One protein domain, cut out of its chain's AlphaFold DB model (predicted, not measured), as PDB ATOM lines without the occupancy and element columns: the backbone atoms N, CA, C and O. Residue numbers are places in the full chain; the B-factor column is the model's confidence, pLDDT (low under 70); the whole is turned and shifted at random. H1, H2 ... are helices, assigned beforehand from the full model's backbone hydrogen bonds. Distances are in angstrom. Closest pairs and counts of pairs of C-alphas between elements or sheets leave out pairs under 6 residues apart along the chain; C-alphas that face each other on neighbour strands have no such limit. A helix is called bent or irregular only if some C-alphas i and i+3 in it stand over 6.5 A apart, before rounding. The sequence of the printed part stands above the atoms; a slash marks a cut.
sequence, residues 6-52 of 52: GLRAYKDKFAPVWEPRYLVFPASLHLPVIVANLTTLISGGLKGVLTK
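Overview. This is residues 6 to 52 of the 52 residues of an uncharacterized protein of Desulfurivibrio sp (UniProt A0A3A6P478). The printed part makes an open, flat hook with no packed core: the short helix H1 lies at one end, the unnamed residues 13 to 30 stretch away from it as a long arm, and after a turn the longest helix, H2, makes the other arm, with the short helix H3 following it. H1 stays well away from H2 and H3, and the space between the two arms is empty. The printed part has 47 residues with three named helices, in the order H1, H2, H3, and no named strand. The class is all helix, with 24 of the 47 printed residues in the helices. The whole is extended, with a radius of gyration of the C-alphas of 15.5 A, and the C-alphas span 37 by 32 by 13 A.

Along the chain. H1 comes first, residues 6 to 12, from C-alpha 6 at (208.922, 145.857, 211.480), and measures 10.1 A from first to last C-alpha. Residues 13 to 30 hold no named element. H2 covers residues 31 to 42, beginning with C-alpha 31 at (210.955, 162.628, 190.391), and measures 16.5 A. H3, residues 46 to 50, measures 6.3 A and ends with C-alpha 50 at (200.945, 143.813, 185.673). None of the helices is bent or irregular.

Arrangement. H1 touches no helix: it is apart from H2 and apart from H3. H2 and H3 only just touch, with 3 pairs of C-alphas within 8 A, and they touch only at the corner by their link. H2 touches H3 with residue 40 alone, and the closest C-alphas of the two helices are those of Thr 40 and Leu 46, 5.9 A apart. The centres of H2 and H3 are 12.6 A apart. In H1, H2 and H3 every O i to N i+4 pair is within hydrogen-bond range.

Size, cuts and confidence. The two C-alphas farthest apart are those of Lys 13 and Ser 28, at 40.9 A, and the first and last printed C-alphas, those of Gly 6 and Lys 52, are 23.1 A apart. The outline is flat. The link from H1 to H2 is long, with 18 residues, and their C-alphas lie 9 to 23 A from the mean of all C-alphas. The link from H2 to H3 is tight, with 3 residues. Three stretches stand free: residues 9 to 15, of which 9 to 12 belong to H1; residues 17 to 22; and residues 27 to 33, of which 31 to 33 belong to H2. The printed part has no cut, and it ends at residue 52, the chain's last residue. The mean pLDDT of the printed part is 79.9, and the model's confidence is low, under 70, at residues 45 to 52.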
ATOM      1  N   GLY A   6     208.561 147.179 210.945       77.69
ATOM      2  CA  GLY A   6     208.922 145.857 211.480       77.69
ATOM      3  C   GLY A   6     210.342 145.410 211.107       77.69
ATOM      4  O   GLY A   6     211.062 144.871 211.943       77.69
ATOM      5  N   LEU A   7     210.787 145.700 209.878       79.06
ATOM      6  CA  LEU A   7     212.132 145.347 209.408       79.06
ATOM      7  C   LEU A   7     213.213 146.203 210.081       79.06
ATOM      8  O   LEU A   7     214.296 145.704 210.380       79.06
ATOM      9  N   ARG A   8     212.912 147.482 210.341       80.25
ATOM     10  CA  ARG A   8     213.801 148.383 211.084       80.25
ATOM     11  C   ARG A   8     214.006 147.893 212.520       80.25
ATOM     12  O   ARG A   8     215.143 147.650 212.905       80.25
ATOM     13  N   ALA A   9     212.909 147.626 213.234       82.19
ATOM     14  CA  ALA A   9     212.935 147.136 214.614       82.19
ATOM     15  C   ALA A   9     213.628 145.769 214.763       82.19
ATOM     16  O   ALA A   9     214.266 145.501 215.779       82.19
ATOM     17  N   TYR A  10     213.529 144.895 213.758       83.38
ATOM     18  CA  TYR A  10     214.285 143.642 213.738       83.38
ATOM     19  C   TYR A  10     215.794 143.881 213.594       83.38
ATOM     20  O   TYR A  10     216.579 143.269 214.315       83.38
ATOM     21  N   LYS A  11     216.202 144.786 212.694       84.56
ATOM     22  CA  LYS A  11     217.616 145.105 212.452       84.56
ATOM     23  C   LYS A  11     218.277 145.800 213.638       84.56
ATOM     24  O   LYS A  11     219.432 145.502 213.911       84.56
ATOM     25  N   ASP A  12     217.556 146.651 214.365       82.56
ATOM     26  CA  ASP A  12     218.096 147.381 215.523       82.56
ATOM     27  C   ASP A  12     218.608 146.449 216.644       82.56
ATOM     28  O   ASP A  12     219.519 146.818 217.381       82.56
ATOM     29  N   LYS A  13     218.118 145.200 216.718       86.62
ATOM     30  CA  LYS A  13     218.595 144.174 217.670       86.62
ATOM     31  C   LYS A  13     220.067 143.794 217.491       86.62
ATOM     32  O   LYS A  13     220.659 143.230 218.404       86.62
ATOM     33  N   PHE A  14     220.641 144.077 216.325       87.56
ATOM     34  CA  PHE A  14     222.018 143.732 215.970       87.56
ATOM     35  C   PHE A  14     222.979 144.927 216.076       87.56
ATOM     36  O   PHE A  14     224.082 144.855 215.546       87.56
ATOM     37  N   ALA A  15     222.558 146.027 216.718       77.25
ATOM     38  CA  ALA A  15     223.317 147.278 216.818       77.25
ATOM     39  C   ALA A  15     223.885 147.782 215.465       77.25
ATOM     40  O   ALA A  15     225.088 148.017 215.342       77.25
ATOM     41  N   PRO A  16     223.051 147.936 214.418       86.00
ATOM     42  CA  PRO A  16     223.524 148.361 213.109       86.00
ATOM     43  C   PRO A  16     223.902 149.846 213.111       86.00
ATOM     44  O   PRO A  16     223.188 150.688 213.660       86.00
ATOM     45  N   VAL A  17     224.981 150.187 212.407       87.44
ATOM     46  CA  VAL A  17     225.271 151.577 212.038       87.44
ATOM     47  C   VAL A  17     224.391 151.941 210.845       87.44
ATOM     48  O   VAL A  17     224.403 151.276 209.808       87.44
ATOM     49  N   TRP A  18     223.578 152.982 211.000       87.06
ATOM     50  CA  TRP A  18     222.645 153.412 209.966       87.06
ATOM     51  C   TRP A  18     223.272 154.453 209.050       87.06
ATOM     52  O   TRP A  18     223.426 155.610 209.429       87.06
ATOM     53  N   GLU A  19     223.572 154.043 207.823       90.56
ATOM     54  CA  GLU A  19     224.140 154.922 206.804       90.56
ATOM     55  C   GLU A  19     223.054 155.469 205.867       90.56
ATOM     56  O   GLU A  19     222.200 154.701 205.392       90.56
ATOM     57  N   PRO A  20     223.061 156.782 205.571       88.56
ATOM     58  CA  PRO A  20     222.157 157.350 204.586       88.56
ATOM     59  C   PRO A  20     222.519 156.847 203.184       88.56
ATOM     60  O   PRO A  20     223.686 156.707 202.829       88.56
ATOM     61  N   ARG A  21     221.499 156.597 202.362       89.81
ATOM     62  CA  ARG A  21     221.658 156.243 200.948       89.81
ATOM     63  C   ARG A  21     220.890 157.245 200.107       89.81
ATOM     64  O   ARG A  21     219.721 157.507 200.387       89.81
ATOM     65  N   TYR A  22     221.547 157.783 199.090       88.38
ATOM     66  CA  TYR A  22     220.999 158.830 198.234       88.38
ATOM     67  C   TYR A  22     220.770 158.299 196.825       88.38
ATOM     68  O   TYR A  22     221.530 157.469 196.327       88.38
ATOM     69  N   LEU A  23     219.720 158.797 196.180       87.25
ATOM     70  CA  LEU A  23     219.462 158.570 194.767       87.25
ATOM     71  C   LEU A  23     219.907 159.814 194.000       87.25
ATOM     72  O   LEU A  23     219.381 160.898 194.239       87.25
ATOM     73  N   VAL A  24     220.864 159.656 193.085       90.38
ATOM     74  CA  VAL A  24     221.316 160.736 192.202       90.38
ATOM     75  C   VAL A  24     220.524 160.670 190.906       90.38
ATOM     76  O   VAL A  24     220.434 159.613 190.283       90.38
ATOM     77  N   PHE A  25     219.946 161.795 190.498       83.38
ATOM     78  CA  PHE A  25     219.187 161.899 189.260       83.38
ATOM     79  C   PHE A  25     219.327 163.297 188.640       83.38
ATOM     80  O   PHE A  25     219.620 164.254 189.361       83.38
ATOM     81  N   PRO A  26     219.134 163.439 187.314       85.31
ATOM     82  CA  PRO A  26     219.191 164.740 186.658       85.31
ATOM     83  C   PRO A  26     218.106 165.666 187.209       85.31
ATOM     84  O   PRO A  26     216.939 165.281 187.249       85.31
ATOM     85  N   ALA A  27     218.465 166.902 187.561       79.81
ATOM     86  CA  ALA A  27     217.508 167.898 188.058       79.81
ATOM     87  C   ALA A  27     216.384 168.212 187.048       79.81
ATOM     88  O   ALA A  27     215.316 168.679 187.431       79.81
ATOM     89  N   SER A  28     216.621 167.935 185.763       82.62
ATOM     90  CA  SER A  28     215.664 168.107 184.671       82.62
ATOM     91  C   SER A  28     214.603 167.002 184.574       82.62
ATOM     92  O   SER A  28     213.634 167.175 183.837       82.62
ATOM     93  N   LEU A  29     214.753 165.872 185.281       79.06
ATOM     94  CA  LEU A  29     213.756 164.798 185.283       79.06
ATOM     95  C   LEU A  29     212.757 164.953 186.436       79.06
ATOM     96  O   LEU A  29     213.119 165.218 187.580       79.06
ATOM     97  N   HIS A  30     211.483 164.681 186.145       82.81
ATOM     98  CA  HIS A  30     210.430 164.672 187.155       82.81
ATOM     99  C   HIS A  30     210.576 163.443 188.070       82.81
ATOM    100  O   HIS A  30     210.552 162.301 187.604       82.81
ATOM    101  N   LEU A  31     210.705 163.666 189.381       84.94
ATOM    102  CA  LEU A  31     210.955 162.628 190.391       84.94
ATOM    103  C   LEU A  31     209.974 161.432 190.324       84.94
ATOM    104  O   LEU A  31     210.439 160.291 190.364       84.94
ATOM    105  N   PRO A  32     208.657 161.627 190.114       85.94
ATOM    106  CA  PRO A  32     207.719 160.528 189.871       85.94
ATOM    107  C   PRO A  32     208.087 159.591 188.710       85.94
ATOM    108  O   PRO A  32     207.881 158.385 188.820       85.94
ATOM    109  N   VAL A  33     208.663 160.110 187.619       87.69
ATOM    110  CA  VAL A  33     209.057 159.300 186.450       87.69
ATOM    111  C   VAL A  33     210.244 158.404 186.796       87.69
ATOM    112  O   VAL A  33     210.251 157.221 186.467       87.69
ATOM    113  N   ILE A  34     211.231 158.943 187.513       87.88
ATOM    114  CA  ILE A  34     212.396 158.172 187.964       87.88
ATOM    115  C   ILE A  34     211.961 157.070 188.926       87.88
ATOM    116  O   ILE A  34     212.397 155.932 188.785       87.88
ATOM    117  N   VAL A  35     211.072 157.383 189.872       88.69
ATOM    118  CA  VAL A  35     210.539 156.390 190.809       88.69
ATOM    119  C   VAL A  35     209.800 155.279 190.058       88.69
ATOM    120  O   VAL A  35     210.050 154.115 190.348       88.69
ATOM    121  N   ALA A  36     208.970 155.605 189.062       87.44
ATOM    122  CA  ALA A  36     208.273 154.609 188.241       87.44
ATOM    123  C   ALA A  36     209.234 153.719 187.425       87.44
ATOM    124  O   ALA A  36     209.052 152.504 187.319       87.44
ATOM    125  N   ASN A  37     210.302 154.300 186.877       85.25
ATOM    126  CA  ASN A  37     211.324 153.537 186.161       85.25
ATOM    127  C   ASN A  37     212.128 152.629 187.109       85.25
ATOM    128  O   ASN A  37     212.414 151.482 186.780       85.25
ATOM    129  N   LEU A  38     212.462 153.103 188.311       86.69
ATOM    130  CA  LEU A  38     213.152 152.292 189.316       86.69
ATOM    131  C   LEU A  38     212.280 151.147 189.826       86.69
ATOM    132  O   LEU A  38     212.767 150.028 189.963       86.69
ATOM    133  N   THR A  39     211.000 151.402 190.103       87.06
ATOM    134  CA  THR A  39     210.085 150.357 190.572       87.06
ATOM    135  C   THR A  39     209.887 149.287 189.509       87.06
ATOM    136  O   THR A  39     209.984 148.110 189.843       87.06
ATOM    137  N   THR A  40     209.699 149.673 188.241       86.62
ATOM    138  CA  THR A  40     209.600 148.719 187.124       86.62
ATOM    139  C   THR A  40     210.889 147.926 186.928       86.62
ATOM    140  O   THR A  40     210.821 146.726 186.682       86.62
ATOM    141  N   LEU A  41     212.064 148.544 187.082       85.31
ATOM    142  CA  LEU A  41     213.342 147.837 186.984       85.31
ATOM    143  C   LEU A  41     213.517 146.811 188.116       85.31
ATOM    144  O   LEU A  41     213.851 145.657 187.855       85.31
ATOM    145  N   ILE A  42     213.245 147.208 189.364       83.75
ATOM    146  CA  ILE A  42     213.369 146.337 190.545       83.75
ATOM    147  C   ILE A  42     212.335 145.201 190.508       83.75
ATOM    148  O   ILE A  42     212.628 144.094 190.954       83.75
ATOM    149  N   SER A  43     211.143 145.440 189.955       78.75
ATOM    150  CA  SER A  43     210.093 144.423 189.838       78.75
ATOM    151  C   SER A  43     210.289 143.444 188.670       78.75
ATOM    152  O   SER A  43     209.424 142.597 188.461       78.75
ATOM    153  N   GLY A  44     211.374 143.547 187.889       70.62
ATOM    154  CA  GLY A  44     211.629 142.666 186.737       70.62
ATOM    155  C   GLY A  44     210.934 143.090 185.431       70.62
ATOM    156  O   GLY A  44     210.692 142.262 184.555       70.62
ATOM    157  N   GLY A  45     210.605 144.376 185.287       66.00
ATOM    158  CA  GLY A  45     209.957 144.984 184.120       66.00
ATOM    159  C   GLY A  45     208.433 145.123 184.249       66.00
ATOM    160  O   GLY A  45     207.827 144.648 185.209       66.00
ATOM    161  N   LEU A  46     207.794 145.749 183.246       59.66
ATOM    162  CA  LEU A  46     206.326 145.924 183.134       59.66
ATOM    163  C   LEU A  46     205.536 144.618 183.336       59.66
ATOM    164  O   LEU A  46     204.409 144.655 183.824       59.66
ATOM    165  N   LYS A  47     206.137 143.464 183.014       58.72
ATOM    166  CA  LYS A  47     205.547 142.147 183.280       58.72
ATOM    167  C   LYS A  47     205.302 141.921 184.776       58.72
ATOM    168  O   LYS A  47     204.215 141.489 185.116       58.72
ATOM    169  N   GLY A  48     206.239 142.285 185.656       57.97
ATOM    170  CA  GLY A  48     206.109 142.091 187.107       57.97
ATOM    171  C   GLY A  48     205.158 143.070 187.808       57.97
ATOM    172  O   GLY A  48     204.658 142.755 188.884       57.97
ATOM    173  N   VAL A  49     204.878 144.232 187.203       58.06
ATOM    174  CA  VAL A  49     203.898 145.209 187.724       58.06
ATOM    175  C   VAL A  49     202.465 144.835 187.335       58.06
ATOM    176  O   VAL A  49     201.547 145.090 188.104       58.06
ATOM    177  N   LEU A  50     202.268 144.219 186.163       60.03
ATOM    178  CA  LEU A  50     200.945 143.813 185.673       60.03
ATOM    179  C   LEU A  50     200.494 142.433 186.182       60.03
ATOM    180  O   LEU A  50     199.301 142.153 186.163       60.03
ATOM    181  N   THR A  51     201.408 141.564 186.629       52.31
ATOM    182  CA  THR A  51     201.068 140.203 187.092       52.31
ATOM    183  C   THR A  51     200.863 140.072 188.607       52.31
ATOM    184  O   THR A  51     201.098 138.992 189.149       52.31
ATOM    185  N   LYS A  52     200.441 141.126 189.316       45.47
ATOM    186  CA  LYS A  52     200.022 141.007 190.721       45.47
ATOM    187  C   LYS A  52     198.656 141.622 190.975       45.47
ATOM    188  O   LYS A  52     198.435 142.755 190.502       45.47
TER     189      LYS A  52